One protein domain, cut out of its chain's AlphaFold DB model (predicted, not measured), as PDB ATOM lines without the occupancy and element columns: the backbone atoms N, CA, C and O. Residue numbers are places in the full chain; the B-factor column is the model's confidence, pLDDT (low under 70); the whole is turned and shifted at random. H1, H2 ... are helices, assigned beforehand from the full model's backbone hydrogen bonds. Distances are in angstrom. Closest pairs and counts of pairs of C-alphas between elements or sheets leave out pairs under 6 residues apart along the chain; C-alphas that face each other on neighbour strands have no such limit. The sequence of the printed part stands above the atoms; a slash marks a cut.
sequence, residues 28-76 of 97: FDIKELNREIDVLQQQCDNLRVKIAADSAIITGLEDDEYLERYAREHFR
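AT A GLANCE: This is residues 28 to 76 of the 97 residues of the protein "Cell division protein DivIC/FtsB" of Mucinivorans hirudinis (UniProt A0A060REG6). Picture one long straight helix, H1, with a much shorter helix, H2, turned off its far end to make a lopsided V with one long arm. Residues 28 to 56, which belong to H1, stick out free. The printed part has 49 residues with two named helices, H1 then H2, and no named strand: all helix. It is extended, with a radius of gyration of the C-alphas of 18.2 A and spans of 56 by 20 by 6 A.

HOW THE PARTS SIT: Begin with H1, residues 28 to 61, and go on through a tight link of 2 residues to H2, residues 64 to 75. The two touch only at the corner by their link, H1 with residues 60 to 61 alone and H2 with residues 66 to 70 alone. Their closest C-alphas, those of Leu 61 and Leu 67, are 4.5 A apart. The helices run opposite ways at a steep tilt of 54 degrees. In H1 and H2, every backbone O i to N i+4 pair is within hydrogen-bond range.

IN THESE COORDINATES: Find C-alpha 28 at (26.491, 17.470, 7.476); from there H1 runs 48.9 A to C-alpha 61 at (56.081, -7.355, -22.587). H2 runs 15.5 A, ending at C-alpha 75 at (56.829, -15.521, -11.340).

THE WHOLE: The C-alphas of Phe 28 and Glu 65, the two farthest apart, are 56.1 A from each other. The printed part has no cut. Look at residues 62 and 76 for pLDDT under 70; the mean of the printed part is 84.3.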
ATOM      1  N   PHE A  28      25.694  18.662   7.217       77.00
ATOM      2  CA  PHE A  28      26.491  17.470   7.476       77.00
ATOM      3  C   PHE A  28      26.401  16.447   6.335       77.00
ATOM      4  O   PHE A  28      27.443  15.998   5.874       77.00
ATOM      5  N   ASP A  29      25.202  16.182   5.814       79.25
ATOM      6  CA  ASP A  29      24.968  15.209   4.739       79.25
ATOM      7  C   ASP A  29      25.630  15.669   3.435       79.25
ATOM      8  O   ASP A  29      26.272  14.892   2.739       79.25
ATOM      9  N   ILE A  30      25.568  16.972   3.131       80.62
ATOM     10  CA  ILE A  30      26.262  17.552   1.968       80.62
ATOM     11  C   ILE A  30      27.783  17.441   2.129       80.62
ATOM     12  O   ILE A  30      28.503  17.168   1.168       80.62
ATOM     13  N   LYS A  31      28.304  17.659   3.341       84.81
ATOM     14  CA  LYS A  31      29.738  17.524   3.617       84.81
ATOM     15  C   LYS A  31      30.196  16.068   3.532       84.81
ATOM     16  O   LYS A  31      31.294  15.816   3.042       84.81
ATOM     17  N   GLU A  32      29.383  15.138   4.013       87.56
ATOM     18  CA  GLU A  32      29.635  13.701   3.934       87.56
ATOM     19  C   GLU A  32      29.615  13.226   2.479       87.56
ATOM     20  O   GLU A  32      30.594  12.637   2.027       87.56
ATOM     21  N   LEU A  33      28.608  13.628   1.703       86.94
ATOM     22  CA  LEU A  33      28.521  13.314   0.278       86.94
ATOM     23  C   LEU A  33      29.704  13.894  -0.514       86.94
ATOM     24  O   LEU A  33      30.294  13.204  -1.341       86.94
ATOM     25  N   ASN A  34      30.121  15.131  -0.225       90.62
ATOM     26  CA  ASN A  34      31.317  15.716  -0.842       90.62
ATOM     27  C   ASN A  34      32.595  14.948  -0.484       90.62
ATOM     28  O   ASN A  34      33.493  14.828  -1.314       90.62
ATOM     29  N   ARG A  35      32.687  14.417   0.740       93.00
ATOM     30  CA  ARG A  35      33.824  13.596   1.159       93.00
ATOM     31  C   ARG A  35      33.848  12.261   0.422       93.00
ATOM     32  O   ARG A  35      34.917  11.826   0.010       93.00
ATOM     33  N   GLU A  36      32.696  11.624   0.252       94.00
ATOM     34  CA  GLU A  36      32.586  10.395  -0.537       94.00
ATOM     35  C   GLU A  36      32.980  10.628  -1.997       94.00
ATOM     36  O   GLU A  36      33.729   9.834  -2.564       94.00
ATOM     37  N   ILE A  37      32.551  11.750  -2.584       94.25
ATOM     38  CA  ILE A  37      32.935  12.147  -3.944       94.25
ATOM     39  C   ILE A  37      34.455  12.316  -4.063       94.25
ATOM     40  O   ILE A  37      35.045  11.781  -5.001       94.25
ATOM     41  N   ASP A  38      35.092  13.000  -3.111       95.25
ATOM     42  CA  ASP A  38      36.546  13.219  -3.115       95.25
ATOM     43  C   ASP A  38      37.319  11.892  -3.004       95.25
ATOM     44  O   ASP A  38      38.253  11.626  -3.762       95.25
ATOM     45  N   VAL A  39      36.860  10.984  -2.135       96.25
ATOM     46  CA  VAL A  39      37.436   9.634  -2.012       96.25
ATOM     47  C   VAL A  39      37.294   8.849  -3.317       96.25
ATOM     48  O   VAL A  39      38.256   8.217  -3.760       96.25
ATOM     49  N   LEU A  40      36.124   8.886  -3.955       95.62
ATOM     50  CA  LEU A  40      35.890   8.203  -5.230       95.62
ATOM     51  C   LEU A  40      36.753   8.785  -6.356       95.62
ATOM     52  O   LEU A  40      37.306   8.027  -7.156       95.62
ATOM     53  N   GLN A  41      36.920  10.109  -6.408       95.44
ATOM     54  CA  GLN A  41      37.820  10.761  -7.362       95.44
ATOM     55  C   GLN A  41      39.269  10.333  -7.145       95.44
ATOM     56  O   GLN A  41      39.925   9.904  -8.094       95.44
ATOM     57  N   GLN A  42      39.739  10.327  -5.897       95.56
ATOM     58  CA  GLN A  42      41.090   9.878  -5.577       95.56
ATOM     59  C   GLN A  42      41.313   8.404  -5.952       95.56
ATOM     60  O   GLN A  42      42.374   8.037  -6.464       95.56
ATOM     61  N   GLN A  43      40.315   7.541  -5.743       94.62
ATOM     62  CA  GLN A  43      40.372   6.147  -6.188       94.62
ATOM     63  C   GLN A  43      40.459   6.038  -7.713       94.62
ATOM     64  O   GLN A  43      41.273   5.263  -8.220       94.62
ATOM     65  N   CYS A  44      39.671   6.827  -8.445       94.75
ATOM     66  CA  CYS A  44      39.710   6.859  -9.905       94.75
ATOM     67  C   CYS A  44      41.075   7.312 -10.430       94.75
ATOM     68  O   CYS A  44      41.618   6.690 -11.344       94.75
ATOM     69  N   ASP A  45      41.658   8.351  -9.837       95.56
ATOM     70  CA  ASP A  45      42.969   8.856 -10.244       95.56
ATOM     71  C   ASP A  45      44.082   7.847  -9.945       95.56
ATOM     72  O   ASP A  45      44.916   7.568 -10.807       95.56
ATOM     73  N   ASN A  46      44.038   7.193  -8.782       94.56
ATOM     74  CA  ASN A  46      44.967   6.111  -8.455       94.56
ATOM     75  C   ASN A  46      44.858   4.934  -9.438       94.56
ATOM     76  O   ASN A  46      45.876   4.370  -9.844       94.56
ATOM     77  N   LEU A  47      43.640   4.552  -9.835       95.00
ATOM     78  CA  LEU A  47      43.425   3.506 -10.838       95.00
ATOM     79  C   LEU A  47      43.955   3.924 -12.210       95.00
ATOM     80  O   LEU A  47      44.599   3.117 -12.870       95.00
ATOM     81  N   ARG A  48      43.758   5.180 -12.624       93.12
ATOM     82  CA  ARG A  48      44.324   5.703 -13.878       93.12
ATOM     83  C   ARG A  48      45.847   5.637 -13.893       93.12
ATOM     84  O   ARG A  48      46.419   5.226 -14.898       93.12
ATOM     85  N   VAL A  49      46.497   5.990 -12.783       94.75
ATOM     86  CA  VAL A  49      47.957   5.880 -12.649       94.75
ATOM     87  C   VAL A  49      48.407   4.422 -12.758       94.75
ATOM     88  O   VAL A  49      49.360   4.138 -13.482       94.75
ATOM     89  N   LYS A  50      47.705   3.490 -12.100       92.69
ATOM     90  CA  LYS A  50      47.999   2.051 -12.219       92.69
ATOM     91  C   LYS A  50      47.835   1.552 -13.648       92.69
ATOM     92  O   LYS A  50      48.745   0.920 -14.155       92.69
ATOM     93  N   ILE A  51      46.744   1.911 -14.323       92.31
ATOM     94  CA  ILE A  51      46.513   1.538 -15.725       92.31
ATOM     95  C   ILE A  51      47.635   2.066 -16.624       92.31
ATOM     96  O   ILE A  51      48.092   1.345 -17.503       92.31
ATOM     97  N   ALA A  52      48.110   3.296 -16.411       91.88
ATOM     98  CA  ALA A  52      49.226   3.843 -17.183       91.88
ATOM     99  C   ALA A  52      50.535   3.069 -16.940       91.88
ATOM    100  O   ALA A  52      51.262   2.780 -17.889       91.88
ATOM    101  N   ALA A  53      50.816   2.703 -15.687       88.62
ATOM    102  CA  ALA A  53      51.973   1.881 -15.343       88.62
ATOM    103  C   ALA A  53      51.866   0.465 -15.935       88.62
ATOM    104  O   ALA A  53      52.802  -0.003 -16.578       88.62
ATOM    105  N   ASP A  54      50.710  -0.183 -15.789       87.62
ATOM    106  CA  ASP A  54      50.436  -1.519 -16.319       87.62
ATOM    107  C   ASP A  54      50.493  -1.526 -17.850       87.62
ATOM    108  O   ASP A  54      51.054  -2.439 -18.448       87.62
ATOM    109  N   SER A  55      49.988  -0.475 -18.500       84.88
ATOM    110  CA  SER A  55      50.098  -0.291 -19.947       84.88
ATOM    111  C   SER A  55      51.556  -0.201 -20.395       84.88
ATOM    112  O   SER A  55      51.910  -0.809 -21.398       84.88
ATOM    113  N   ALA A  56      52.407   0.529 -19.667       83.00
ATOM    114  CA  ALA A  56      53.833   0.603 -19.978       83.00
ATOM    115  C   ALA A  56      54.530  -0.755 -19.796       83.00
ATOM    116  O   ALA A  56      55.395  -1.114 -20.595       83.00
ATOM    117  N   ILE A  57      54.121  -1.533 -18.786       81.56
ATOM    118  CA  ILE A  57      54.589  -2.910 -18.601       81.56
ATOM    119  C   ILE A  57      54.164  -3.765 -19.797       81.56
ATOM    120  O   ILE A  57      55.021  -4.410 -20.383       81.56
ATOM    121  N   ILE A  58      52.891  -3.731 -20.202       79.75
ATOM    122  CA  ILE A  58      52.371  -4.500 -21.347       79.75
ATOM    123  C   ILE A  58      53.128  -4.171 -22.635       79.75
ATOM    124  O   ILE A  58      53.518  -5.091 -23.343       79.75
ATOM    125  N   THR A  59      53.397  -2.894 -22.919       76.81
ATOM    126  CA  THR A  59      54.211  -2.510 -24.086       76.81
ATOM    127  C   THR A  59      55.639  -3.047 -23.984       76.81
ATOM    128  O   THR A  59      56.208  -3.465 -24.984       76.81
ATOM    129  N   GLY A  60      56.222  -3.089 -22.783       70.94
ATOM    130  CA  GLY A  60      57.503  -3.761 -22.564       70.94
ATOM    131  C   GLY A  60      57.424  -5.274 -22.784       70.94
ATOM    132  O   GLY A  60      58.355  -5.856 -23.314       70.94
ATOM    133  N   LEU A  61      56.312  -5.915 -22.417       72.12
ATOM    134  CA  LEU A  61      56.081  -7.355 -22.587       72.12
ATOM    135  C   LEU A  61      55.834  -7.778 -24.050       72.12
ATOM    136  O   LEU A  61      55.827  -8.975 -24.318       72.12
ATOM    137  N   GLU A  62      55.631  -6.844 -24.989       67.44
ATOM    138  CA  GLU A  62      55.659  -7.158 -26.431       67.44
ATOM    139  C   GLU A  62      57.070  -7.541 -26.906       67.44
ATOM    140  O   GLU A  62      57.214  -8.228 -27.917       67.44
ATOM    141  N   ASP A  63      58.105  -7.127 -26.171       75.81
ATOM    142  CA  ASP A  63      59.474  -7.585 -26.371       75.81
ATOM    143  C   ASP A  63      59.689  -8.924 -25.644       75.81
ATOM    144  O   ASP A  63      59.612  -9.010 -24.414       75.81
ATOM    145  N   ASP A  64      59.969  -9.974 -26.417       71.81
ATOM    146  CA  ASP A  64      60.132 -11.356 -25.948       71.81
ATOM    147  C   ASP A  64      61.257 -11.475 -24.891       71.81
ATOM    148  O   ASP A  64      61.150 -12.249 -23.937       71.81
ATOM    149  N   GLU A  65      62.303 -10.640 -24.983       74.69
ATOM    150  CA  GLU A  65      63.409 -10.618 -24.014       74.69
ATOM    151  C   GLU A  65      62.985 -10.001 -22.670       74.69
ATOM    152  O   GLU A  65      63.315 -10.512 -21.589       74.69
ATOM    153  N   TYR A  66      62.207  -8.918 -22.713       73.19
ATOM    154  CA  TYR A  66      61.686  -8.259 -21.515       73.19
ATOM    155  C   TYR A  66      60.595  -9.101 -20.839       73.19
ATOM    156  O   TYR A  66      60.578  -9.209 -19.609       73.19
ATOM    157  N   LEU A  67      59.743  -9.763 -21.627       75.56
ATOM    158  CA  LEU A  67      58.760 -10.745 -21.165       75.56
ATOM    159  C   LEU A  67      59.425 -11.909 -20.424       75.56
ATOM    160  O   LEU A  67      59.019 -12.243 -19.306       75.56
ATOM    161  N   GLU A  68      60.489 -12.485 -20.992       74.25
ATOM    162  CA  GLU A  68      61.225 -13.584 -20.360       74.25
ATOM    163  C   GLU A  68      61.911 -13.143 -19.054       74.25
ATOM    164  O   GLU A  68      61.966 -13.906 -18.081       74.25
ATOM    165  N   ARG A  69      62.422 -11.904 -18.991       77.81
ATOM    166  CA  ARG A  69      63.017 -11.345 -17.765       77.81
ATOM    167  C   ARG A  69      61.965 -11.105 -16.680       77.81
ATOM    168  O   ARG A  69      62.147 -11.553 -15.548       77.81
ATOM    169  N   TYR A  70      60.842 -10.481 -17.029       77.81
ATOM    170  CA  TYR A  70      59.743 -10.199 -16.102       77.81
ATOM    171  C   TYR A  70      59.120 -11.487 -15.533       77.81
ATOM    172  O   TYR A  70      58.886 -11.596 -14.326       77.81
ATOM    173  N   ALA A  71      58.923 -12.509 -16.372       77.12
ATOM    174  CA  ALA A  71      58.413 -13.814 -15.947       77.12
ATOM    175  C   ALA A  71      59.370 -14.542 -14.980       77.12
ATOM    176  O   ALA A  71      58.920 -15.198 -14.032       77.12
ATOM    177  N   ARG A  72      60.689 -14.406 -15.171       78.81
ATOM    178  CA  ARG A  72      61.699 -14.985 -14.271       78.81
ATOM    179  C   ARG A  72      61.785 -14.254 -12.931       78.81
ATOM    180  O   ARG A  72      61.872 -14.920 -11.900       78.81
ATOM    181  N   GLU A  73      61.710 -12.926 -12.930       75.31
ATOM    182  CA  GLU A  73      61.812 -12.109 -11.712       75.31
ATOM    183  C   GLU A  73      60.558 -12.198 -10.832       75.31
ATOM    184  O   GLU A  73      60.665 -12.441  -9.628       75.31
ATOM    185  N   HIS A  74      59.367 -12.055 -11.420       75.81
ATOM    186  CA  HIS A  74      58.119 -11.963 -10.655       75.81
ATOM    187  C   HIS A  74      57.427 -13.310 -10.431       75.81
ATOM    188  O   HIS A  74      56.790 -13.504  -9.396       75.81
ATOM    189  N   PHE A  75      57.565 -14.252 -11.369       74.56
ATOM    190  CA  PHE A  75      56.829 -15.521 -11.340       74.56
ATOM    191  C   PHE A  75      57.728 -16.760 -11.258       74.56
ATOM    192  O   PHE A  75      57.210 -17.869 -11.136       74.56
ATOM    193  N   ARG A  76      59.064 -16.597 -11.291       69.19
ATOM    194  CA  ARG A  76      60.046 -17.703 -11.305       69.19
ATOM    195  C   ARG A  76      59.711 -18.773 -12.355       69.19
ATOM    196  O   ARG A  76      59.892 -19.970 -12.115       69.19
TER     197      ARG A  76